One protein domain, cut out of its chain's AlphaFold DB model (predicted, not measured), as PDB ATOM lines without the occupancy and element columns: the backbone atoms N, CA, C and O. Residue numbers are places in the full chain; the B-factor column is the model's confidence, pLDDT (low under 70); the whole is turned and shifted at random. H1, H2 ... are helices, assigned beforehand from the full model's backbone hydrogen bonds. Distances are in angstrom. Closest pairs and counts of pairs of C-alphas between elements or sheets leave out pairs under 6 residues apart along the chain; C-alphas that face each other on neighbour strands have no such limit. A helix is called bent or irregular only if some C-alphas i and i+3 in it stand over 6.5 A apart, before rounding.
ATOM      1  N   MET A 420     259.336 139.933 277.068       91.69
ATOM      2  CA  MET A 420     258.529 141.099 277.451       91.69
ATOM      3  C   MET A 420     258.618 142.235 276.419       91.69
ATOM      4  O   MET A 420     257.601 142.801 276.031       91.69
ATOM      5  N   GLY A 421     259.826 142.544 275.934       91.38
ATOM      6  CA  GLY A 421     260.025 143.590 274.927       91.38
ATOM      7  C   GLY A 421     259.331 143.284 273.598       91.38
ATOM      8  O   GLY A 421     258.816 144.196 272.956       91.38
ATOM      9  N   TRP A 422     259.270 142.009 273.205       92.31
ATOM     10  CA  TRP A 422     258.534 141.577 272.019       92.31
ATOM     11  C   TRP A 422     257.019 141.751 272.207       92.31
ATOM     12  O   TRP A 422     256.380 142.367 271.355       92.31
ATOM     13  N   CYS A 423     256.468 141.333 273.353       93.25
ATOM     14  CA  CYS A 423     255.046 141.521 273.677       93.25
ATOM     15  C   CYS A 423     254.653 143.007 273.692       93.25
ATOM     16  O   CYS A 423     253.672 143.398 273.065       93.25
ATOM     17  N   ILE A 424     255.451 143.850 274.360       95.50
ATOM     18  CA  ILE A 424     255.198 145.295 274.446       95.50
ATOM     19  C   ILE A 424     255.197 145.921 273.056       95.50
ATOM     20  O   ILE A 424     254.270 146.646 272.717       95.50
ATOM     21  N   ASN A 425     256.209 145.642 272.232       95.19
ATOM     22  CA  ASN A 425     256.278 146.225 270.894       95.19
ATOM     23  C   ASN A 425     255.101 145.782 270.017       95.19
ATOM     24  O   ASN A 425     254.552 146.613 269.299       95.19
ATOM     25  N   CYS A 426     254.668 144.523 270.135       94.62
ATOM     26  CA  CYS A 426     253.459 144.043 269.473       94.62
ATOM     27  C   CYS A 426     252.219 144.833 269.928       94.62
ATOM     28  O   CYS A 426     251.466 145.322 269.090       94.62
ATOM     29  N   HIS A 427     252.042 145.056 271.234       95.88
ATOM     30  CA  HIS A 427     250.917 145.835 271.771       95.88
ATOM     31  C   HIS A 427     250.934 147.316 271.349       95.88
ATOM     32  O   HIS A 427     249.875 147.906 271.148       95.88
ATOM     33  N   ARG A 428     252.116 147.920 271.171       94.81
ATOM     34  CA  ARG A 428     252.243 149.294 270.644       94.81
ATOM     35  C   ARG A 428     251.803 149.416 269.187       94.81
ATOM     36  O   ARG A 428     251.353 150.471 268.761       94.81
ATOM     37  N   GLN A 429     252.000 148.355 268.411       93.00
ATOM     38  CA  GLN A 429     251.811 148.359 266.957       93.00
ATOM     39  C   GLN A 429     250.476 147.743 266.525       93.00
ATOM     40  O   GLN A 429     250.015 147.998 265.416       93.00
ATOM     41  N   SER A 430     249.862 146.929 267.384       93.25
ATOM     42  CA  SER A 430     248.619 146.225 267.082       93.25
ATOM     43  C   SER A 430     247.414 147.096 267.396       93.25
ATOM     44  O   SER A 430     247.254 147.568 268.525       93.25
ATOM     45  N   ASN A 431     246.545 147.263 266.404       92.62
ATOM     46  CA  ASN A 431     245.290 147.984 266.552       92.62
ATOM     47  C   ASN A 431     244.181 147.063 267.059       92.62
ATOM     48  O   ASN A 431     244.124 145.885 266.709       92.62
ATOM     49  N   VAL A 432     243.282 147.621 267.862       91.50
ATOM     50  CA  VAL A 432     242.075 146.932 268.321       91.50
ATOM     51  C   VAL A 432     240.904 147.181 267.367       91.50
ATOM     52  O   VAL A 432     240.807 148.236 266.741       91.50
ATOM     53  N   ASP A 433     239.987 146.215 267.271       87.25
ATOM     54  CA  ASP A 433     238.778 146.302 266.436       87.25
ATOM     55  C   ASP A 433     237.734 147.231 267.082       87.25
ATOM     56  O   ASP A 433     236.745 146.787 267.666       87.25
ATOM     57  N   PHE A 434     237.992 148.542 267.027       85.12
ATOM     58  CA  PHE A 434     237.151 149.573 267.647       85.12
ATOM     59  C   PHE A 434     235.791 149.742 266.964       85.12
ATOM     60  O   PHE A 434     234.832 150.158 267.604       85.12
ATOM     61  N   ALA A 435     235.702 149.419 265.671       80.62
ATOM     62  CA  ALA A 435     234.496 149.641 264.880       80.62
ATOM     63  C   ALA A 435     233.425 148.566 265.115       80.62
ATOM     64  O   ALA A 435     232.237 148.882 265.132       80.62
ATOM     65  N   ASN A 436     233.832 147.305 265.294       80.25
ATOM     66  CA  ASN A 436     232.905 146.169 265.291       80.25
ATOM     67  C   ASN A 436     232.707 145.523 266.670       80.25
ATOM     68  O   ASN A 436     232.114 144.448 266.760       80.25
ATOM     69  N   ASN A 437     233.195 146.146 267.746       83.88
ATOM     70  CA  ASN A 437     233.096 145.605 269.099       83.88
ATOM     71  C   ASN A 437     232.353 146.572 270.033       83.88
ATOM     72  O   ASN A 437     232.832 147.664 270.340       83.88
ATOM     73  N   GLU A 438     231.191 146.133 270.525       87.44
ATOM     74  CA  GLU A 438     230.315 146.919 271.403       87.44
ATOM     75  C   GLU A 438     231.002 147.364 272.700       87.44
ATOM     76  O   GLU A 438     230.714 148.450 273.200       87.44
ATOM     77  N   TYR A 439     231.958 146.583 273.214       87.38
ATOM     78  CA  TYR A 439     232.717 146.946 274.414       87.38
ATOM     79  C   TYR A 439     233.444 148.285 274.249       87.38
ATOM     80  O   TYR A 439     233.520 149.080 275.189       87.38
ATOM     81  N   TYR A 440     233.958 148.570 273.048       89.06
ATOM     82  CA  TYR A 440     234.727 149.787 272.820       89.06
ATOM     83  C   TYR A 440     233.864 151.043 272.707       89.06
ATOM     84  O   TYR A 440     234.399 152.138 272.872       89.06
ATOM     85  N   GLN A 441     232.540 150.926 272.558       85.31
ATOM     86  CA  GLN A 441     231.639 152.087 272.503       85.31
ATOM     87  C   GLN A 441     231.741 152.980 273.752       85.31
ATOM     88  O   GLN A 441     231.500 154.183 273.671       85.31
ATOM     89  N   ALA A 442     232.170 152.424 274.892       87.81
ATOM     90  CA  ALA A 442     232.410 153.177 276.123       87.81
ATOM     91  C   ALA A 442     233.564 154.201 276.019       87.81
ATOM     92  O   ALA A 442     233.621 155.153 276.796       87.81
ATOM     93  N   TYR A 443     234.484 154.045 275.062       89.38
ATOM     94  CA  TYR A 443     235.630 154.940 274.874       89.38
ATOM     95  C   TYR A 443     235.254 156.147 274.003       89.38
ATOM     96  O   TYR A 443     235.746 156.312 272.882       89.38
ATOM     97  N   GLU A 444     234.374 157.010 274.516       87.56
ATOM     98  CA  GLU A 444     233.813 158.139 273.759       87.56
ATOM     99  C   GLU A 444     234.869 159.083 273.168       87.56
ATOM    100  O   GLU A 444     234.696 159.587 272.058       87.56
ATOM    101  N   ASN A 445     235.951 159.353 273.903       89.88
ATOM    102  CA  ASN A 445     236.980 160.300 273.464       89.88
ATOM    103  C   ASN A 445     237.690 159.806 272.202       89.88
ATOM    104  O   ASN A 445     237.804 160.561 271.241       89.88
ATOM    105  N   TYR A 446     238.067 158.527 272.156       90.56
ATOM    106  CA  TYR A 446     238.700 157.949 270.972       90.56
ATOM    107  C   TYR A 446     237.749 157.919 269.772       90.56
ATOM    108  O   TYR A 446     238.171 158.207 268.657       90.56
ATOM    109  N   HIS A 447     236.452 157.682 269.987       88.44
ATOM    110  CA  HIS A 447     235.456 157.791 268.916       88.44
ATOM    111  C   HIS A 447     235.354 159.219 268.366       88.44
ATOM    112  O   HIS A 447     235.296 159.401 267.150       88.44
ATOM    113  N   LYS A 448     235.366 160.235 269.239       90.75
ATOM    114  CA  LYS A 448     235.356 161.652 268.833       90.75
ATOM    115  C   LYS A 448     236.628 162.026 268.069       90.75
ATOM    116  O   LYS A 448     236.530 162.705 267.054       90.75
ATOM    117  N   GLU A 449     237.795 161.563 268.514       91.56
ATOM    118  CA  GLU A 449     239.079 161.792 267.835       91.56
ATOM    119  C   GLU A 449     239.119 161.158 266.438       91.56
ATOM    120  O   GLU A 449     239.552 161.805 265.484       91.56
ATOM    121  N   ILE A 450     238.617 159.926 266.297       90.94
ATOM    122  CA  ILE A 450     238.520 159.242 265.000       90.94
ATOM    123  C   ILE A 450     237.545 159.980 264.074       90.94
ATOM    124  O   ILE A 450     237.867 160.246 262.919       90.94
ATOM    125  N   GLN A 451     236.372 160.383 264.576       89.69
ATOM    126  CA  GLN A 451     235.393 161.152 263.794       89.69
ATOM    127  C   GLN A 451     235.921 162.532 263.377       89.69
ATOM    128  O   GLN A 451     235.593 163.016 262.295       89.69
ATOM    129  N   ALA A 452     236.741 163.164 264.221       92.62
ATOM    130  CA  ALA A 452     237.388 164.439 263.931       92.62
ATOM    131  C   ALA A 452     238.606 164.308 262.996       92.62
ATOM    132  O   ALA A 452     239.142 165.328 262.562       92.62
ATOM    133  N   GLY A 453     239.054 163.084 262.692       90.38
ATOM    134  CA  GLY A 453     240.240 162.816 261.875       90.38
ATOM    135  C   GLY A 453     241.566 163.141 262.570       90.38
ATOM    136  O   GLY A 453     242.589 163.259 261.901       90.38
ATOM    137  N   SER A 454     241.572 163.318 263.896       92.38
ATOM    138  CA  SER A 454     242.797 163.578 264.668       92.38
ATOM    139  C   SER A 454     243.535 162.299 265.075       92.38
ATOM    140  O   SER A 454     244.651 162.380 265.586       92.38
ATOM    141  N   ARG A 455     242.910 161.132 264.884       89.50
ATOM    142  CA  ARG A 455     243.459 159.807 265.185       89.50
ATOM    143  C   ARG A 455     242.969 158.800 264.147       89.50
ATOM    144  O   ARG A 455     241.771 158.716 263.905       89.50
ATOM    145  N   ASP A 456     243.884 157.998 263.608       89.12
ATOM    146  CA  ASP A 456     243.553 156.990 262.592       89.12
ATOM    147  C   ASP A 456     243.075 155.661 263.203       89.12
ATOM    148  O   ASP A 456     242.178 155.012 262.670       89.12
ATOM    149  N   ALA A 457     243.668 155.245 264.329       90.94
ATOM    150  CA  ALA A 457     243.363 153.981 264.997       90.94
ATOM    151  C   ALA A 457     243.652 154.031 266.509       90.94
ATOM    152  O   ALA A 457     244.303 154.949 267.020       90.94
ATOM    153  N   VAL A 458     243.157 153.020 267.222       91.75
ATOM    154  CA  VAL A 458     243.427 152.792 268.645       91.75
ATOM    155  C   VAL A 458     244.243 151.511 268.765       91.75
ATOM    156  O   VAL A 458     243.827 150.459 268.274       91.75
ATOM    157  N   SER A 459     245.402 151.608 269.405       92.75
ATOM    158  CA  SER A 459     246.293 150.479 269.668       92.75
ATOM    159  C   SER A 459     245.925 149.746 270.961       92.75
ATOM    160  O   SER A 459     245.153 150.237 271.789       92.75
ATOM    161  N   VAL A 460     246.517 148.570 271.178       92.75
ATOM    162  CA  VAL A 460     246.422 147.870 272.468       92.75
ATOM    163  C   VAL A 460     247.063 148.702 273.592       92.75
ATOM    164  O   VAL A 460     246.577 148.682 274.726       92.75
ATOM    165  N   GLU A 461     248.108 149.483 273.295       93.75
ATOM    166  CA  GLU A 461     248.704 150.438 274.241       93.75
ATOM    167  C   GLU A 461     247.703 151.511 274.698       93.75
ATOM    168  O   GLU A 461     247.583 151.752 275.900       93.75
ATOM    169  N   ASP A 462     246.926 152.091 273.778       92.00
ATOM    170  CA  ASP A 462     245.965 153.168 274.076       92.00
ATOM    171  C   ASP A 462     244.838 152.744 275.038       92.00
ATOM    172  O   ASP A 462     244.290 153.574 275.769       92.00
ATOM    173  N   ILE A 463     244.481 151.454 275.054       90.69
ATOM    174  CA  ILE A 463     243.488 150.881 275.982       90.69
ATOM    175  C   ILE A 463     244.124 150.316 277.267       90.69
ATOM    176  O   ILE A 463     243.488 149.582 278.034       90.69
ATOM    177  N   GLY A 464     245.390 150.657 277.513       89.88
ATOM    178  CA  GLY A 464     246.124 150.310 278.723       89.88
ATOM    179  C   GLY A 464     246.705 148.899 278.714       89.88
ATOM    180  O   GLY A 464     246.971 148.351 279.781       89.88
ATOM    181  N   GLY A 465     246.904 148.273 277.553       90.56
ATOM    182  CA  GLY A 465     247.489 146.932 277.428       90.56
ATOM    183  C   GLY A 465     248.985 146.837 277.762       90.56
ATOM    184  O   GLY A 465     249.596 145.806 277.493       90.56
ATOM    185  N   LEU A 466     249.579 147.898 278.322       93.94
ATOM    186  CA  LEU A 466     250.959 147.946 278.822       93.94
ATOM    187  C   LEU A 466     251.046 148.111 280.352       93.94
ATOM    188  O   LEU A 466     252.131 148.302 280.898       93.94
ATOM    189  N   GLU A 467     249.916 148.065 281.058       93.94
ATOM    190  CA  GLU A 467     249.888 148.131 282.521       93.94
ATOM    191  C   GLU A 467     250.451 146.845 283.146       93.94
ATOM    192  O   GLU A 467     250.035 145.741 282.793       93.94
ATOM    193  N   CYS A 468     251.338 146.973 284.141       92.56
ATOM    194  CA  CYS A 468     251.989 145.825 284.786       92.56
ATOM    195  C   CYS A 468     250.991 144.781 285.317       92.56
ATOM    196  O   CYS A 468     251.236 143.582 285.218       92.56
ATOM    197  N   GLN A 469     249.865 145.240 285.871       91.62
ATOM    198  CA  GLN A 469     248.846 144.375 286.471       91.62
ATOM    199  C   GLN A 469     248.074 143.542 285.449       91.62
ATOM    200  O   GLN A 469     247.493 142.552 285.847       91.62
ATOM    201  N   LYS A 470     248.063 143.898 284.159       89.88
ATOM    202  CA  LYS A 470     247.334 143.125 283.135       89.88
ATOM    203  C   LYS A 470     248.124 141.930 282.603       89.88
ATOM    204  O   LYS A 470     247.552 141.074 281.935       89.88
ATOM    205  N   CYS A 471     249.430 141.897 282.874       90.25
ATOM    206  CA  CYS A 471     250.341 140.874 282.366       90.25
ATOM    207  C   CYS A 471     251.009 140.058 283.474       90.25
ATOM    208  O   CYS A 471     251.531 138.992 283.175       90.25
ATOM    209  N   HIS A 472     251.056 140.541 284.720       91.56
ATOM    210  CA  HIS A 472     251.800 139.883 285.801       91.56
ATOM    211  C   HIS A 472     250.951 139.432 286.992       91.56
ATOM    212  O   HIS A 472     251.469 138.748 287.875       91.56
ATOM    213  N   TYR A 473     249.674 139.810 287.019       82.31
ATOM    214  CA  TYR A 473     248.705 139.503 288.072       82.31
ATOM    215  C   TYR A 473     247.330 139.286 287.437       82.31
ATOM    216  O   TYR A 473     246.477 138.668 288.112       82.31
TER     217      TYR A 473
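What this domain is: This is residues 420 to 473 of the 473 residues of the protein "Cytochrome c class I" of Bacteroidetes bacterium (UniProt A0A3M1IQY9). Four short helices lie at the two ends of a loose, elongated body, H1 and H4 at one end and H2 and H3 at the other, and two stretches of chain run through the middle between these ends. The first stretch, residues 430 to 437, leads from H1 to H2, and the second, residues 452 to 467, leads back from H3 to H4, one residue before the chain's last residue, Tyr 473. The printed part has 54 residues with four named helices, in the order H1, H2, H3, H4, and no named strand; the class is all helix, with 28 of the 54 residues in the helices. It is only just loose, close to compact, with a radius of gyration of the C-alphas of 12.2 A, and it spans 34 by 19 by 17 A.

Where its parts are: H1, residues 420 to 429, is the longest helix, with 10 residues and 14.4 A from first to last C-alpha; it begins at C-alpha 420 (258.529, 141.099, 277.451). H2, residues 438 to 442, is 8.1 A long. It is neither bent nor irregular, but only just: C-alphas 439 and 442 are 6.5 A apart. H3, residues 444 to 451, is 10.5 A long and ends at C-alpha 451 (235.393, 161.152, 263.794). H4, residues 468 to 472, is 6.0 A long and ends at C-alpha 472 (251.800, 139.883, 285.801).

How they stand to each other: H1 touches no helix; it is apart from H2, from H3 and from H4. H2 and H3 are close but not clearly touching, with 1 pair of C-alphas within 8 A. Their closest C-alphas are those of Gln 441 and His 447, 7.7 A apart, and their centres are 11.7 A apart. H4 is apart from H2 and from H3 as well. In H1, H3 and H4 every O i to N i+4 pair is within hydrogen-bond range. In H2 the count is 0 of 1, and 1 of its 2 O i to N i+3 pairs is within range.

The domain as a whole: The outline is elongated, and the two C-alphas farthest apart are those of Ala 452 and Tyr 473, at 36.5 A. The first and last printed C-alphas, those of Met 420 and Tyr 473, are 14.6 A apart. The printed part runs from 420 to 473, the chain's last residue, and has no cut. The link from H1 to H2 is short, with 8 residues, and the link from H2 to H3 is tight, with 1 residue. The link from H3 to H4 is long, with 16 residues, whose C-alphas lie 3 to 18 A from the mean of the C-alphas. The mean pLDDT of the printed part is 90.4, and no printed residue is under 70.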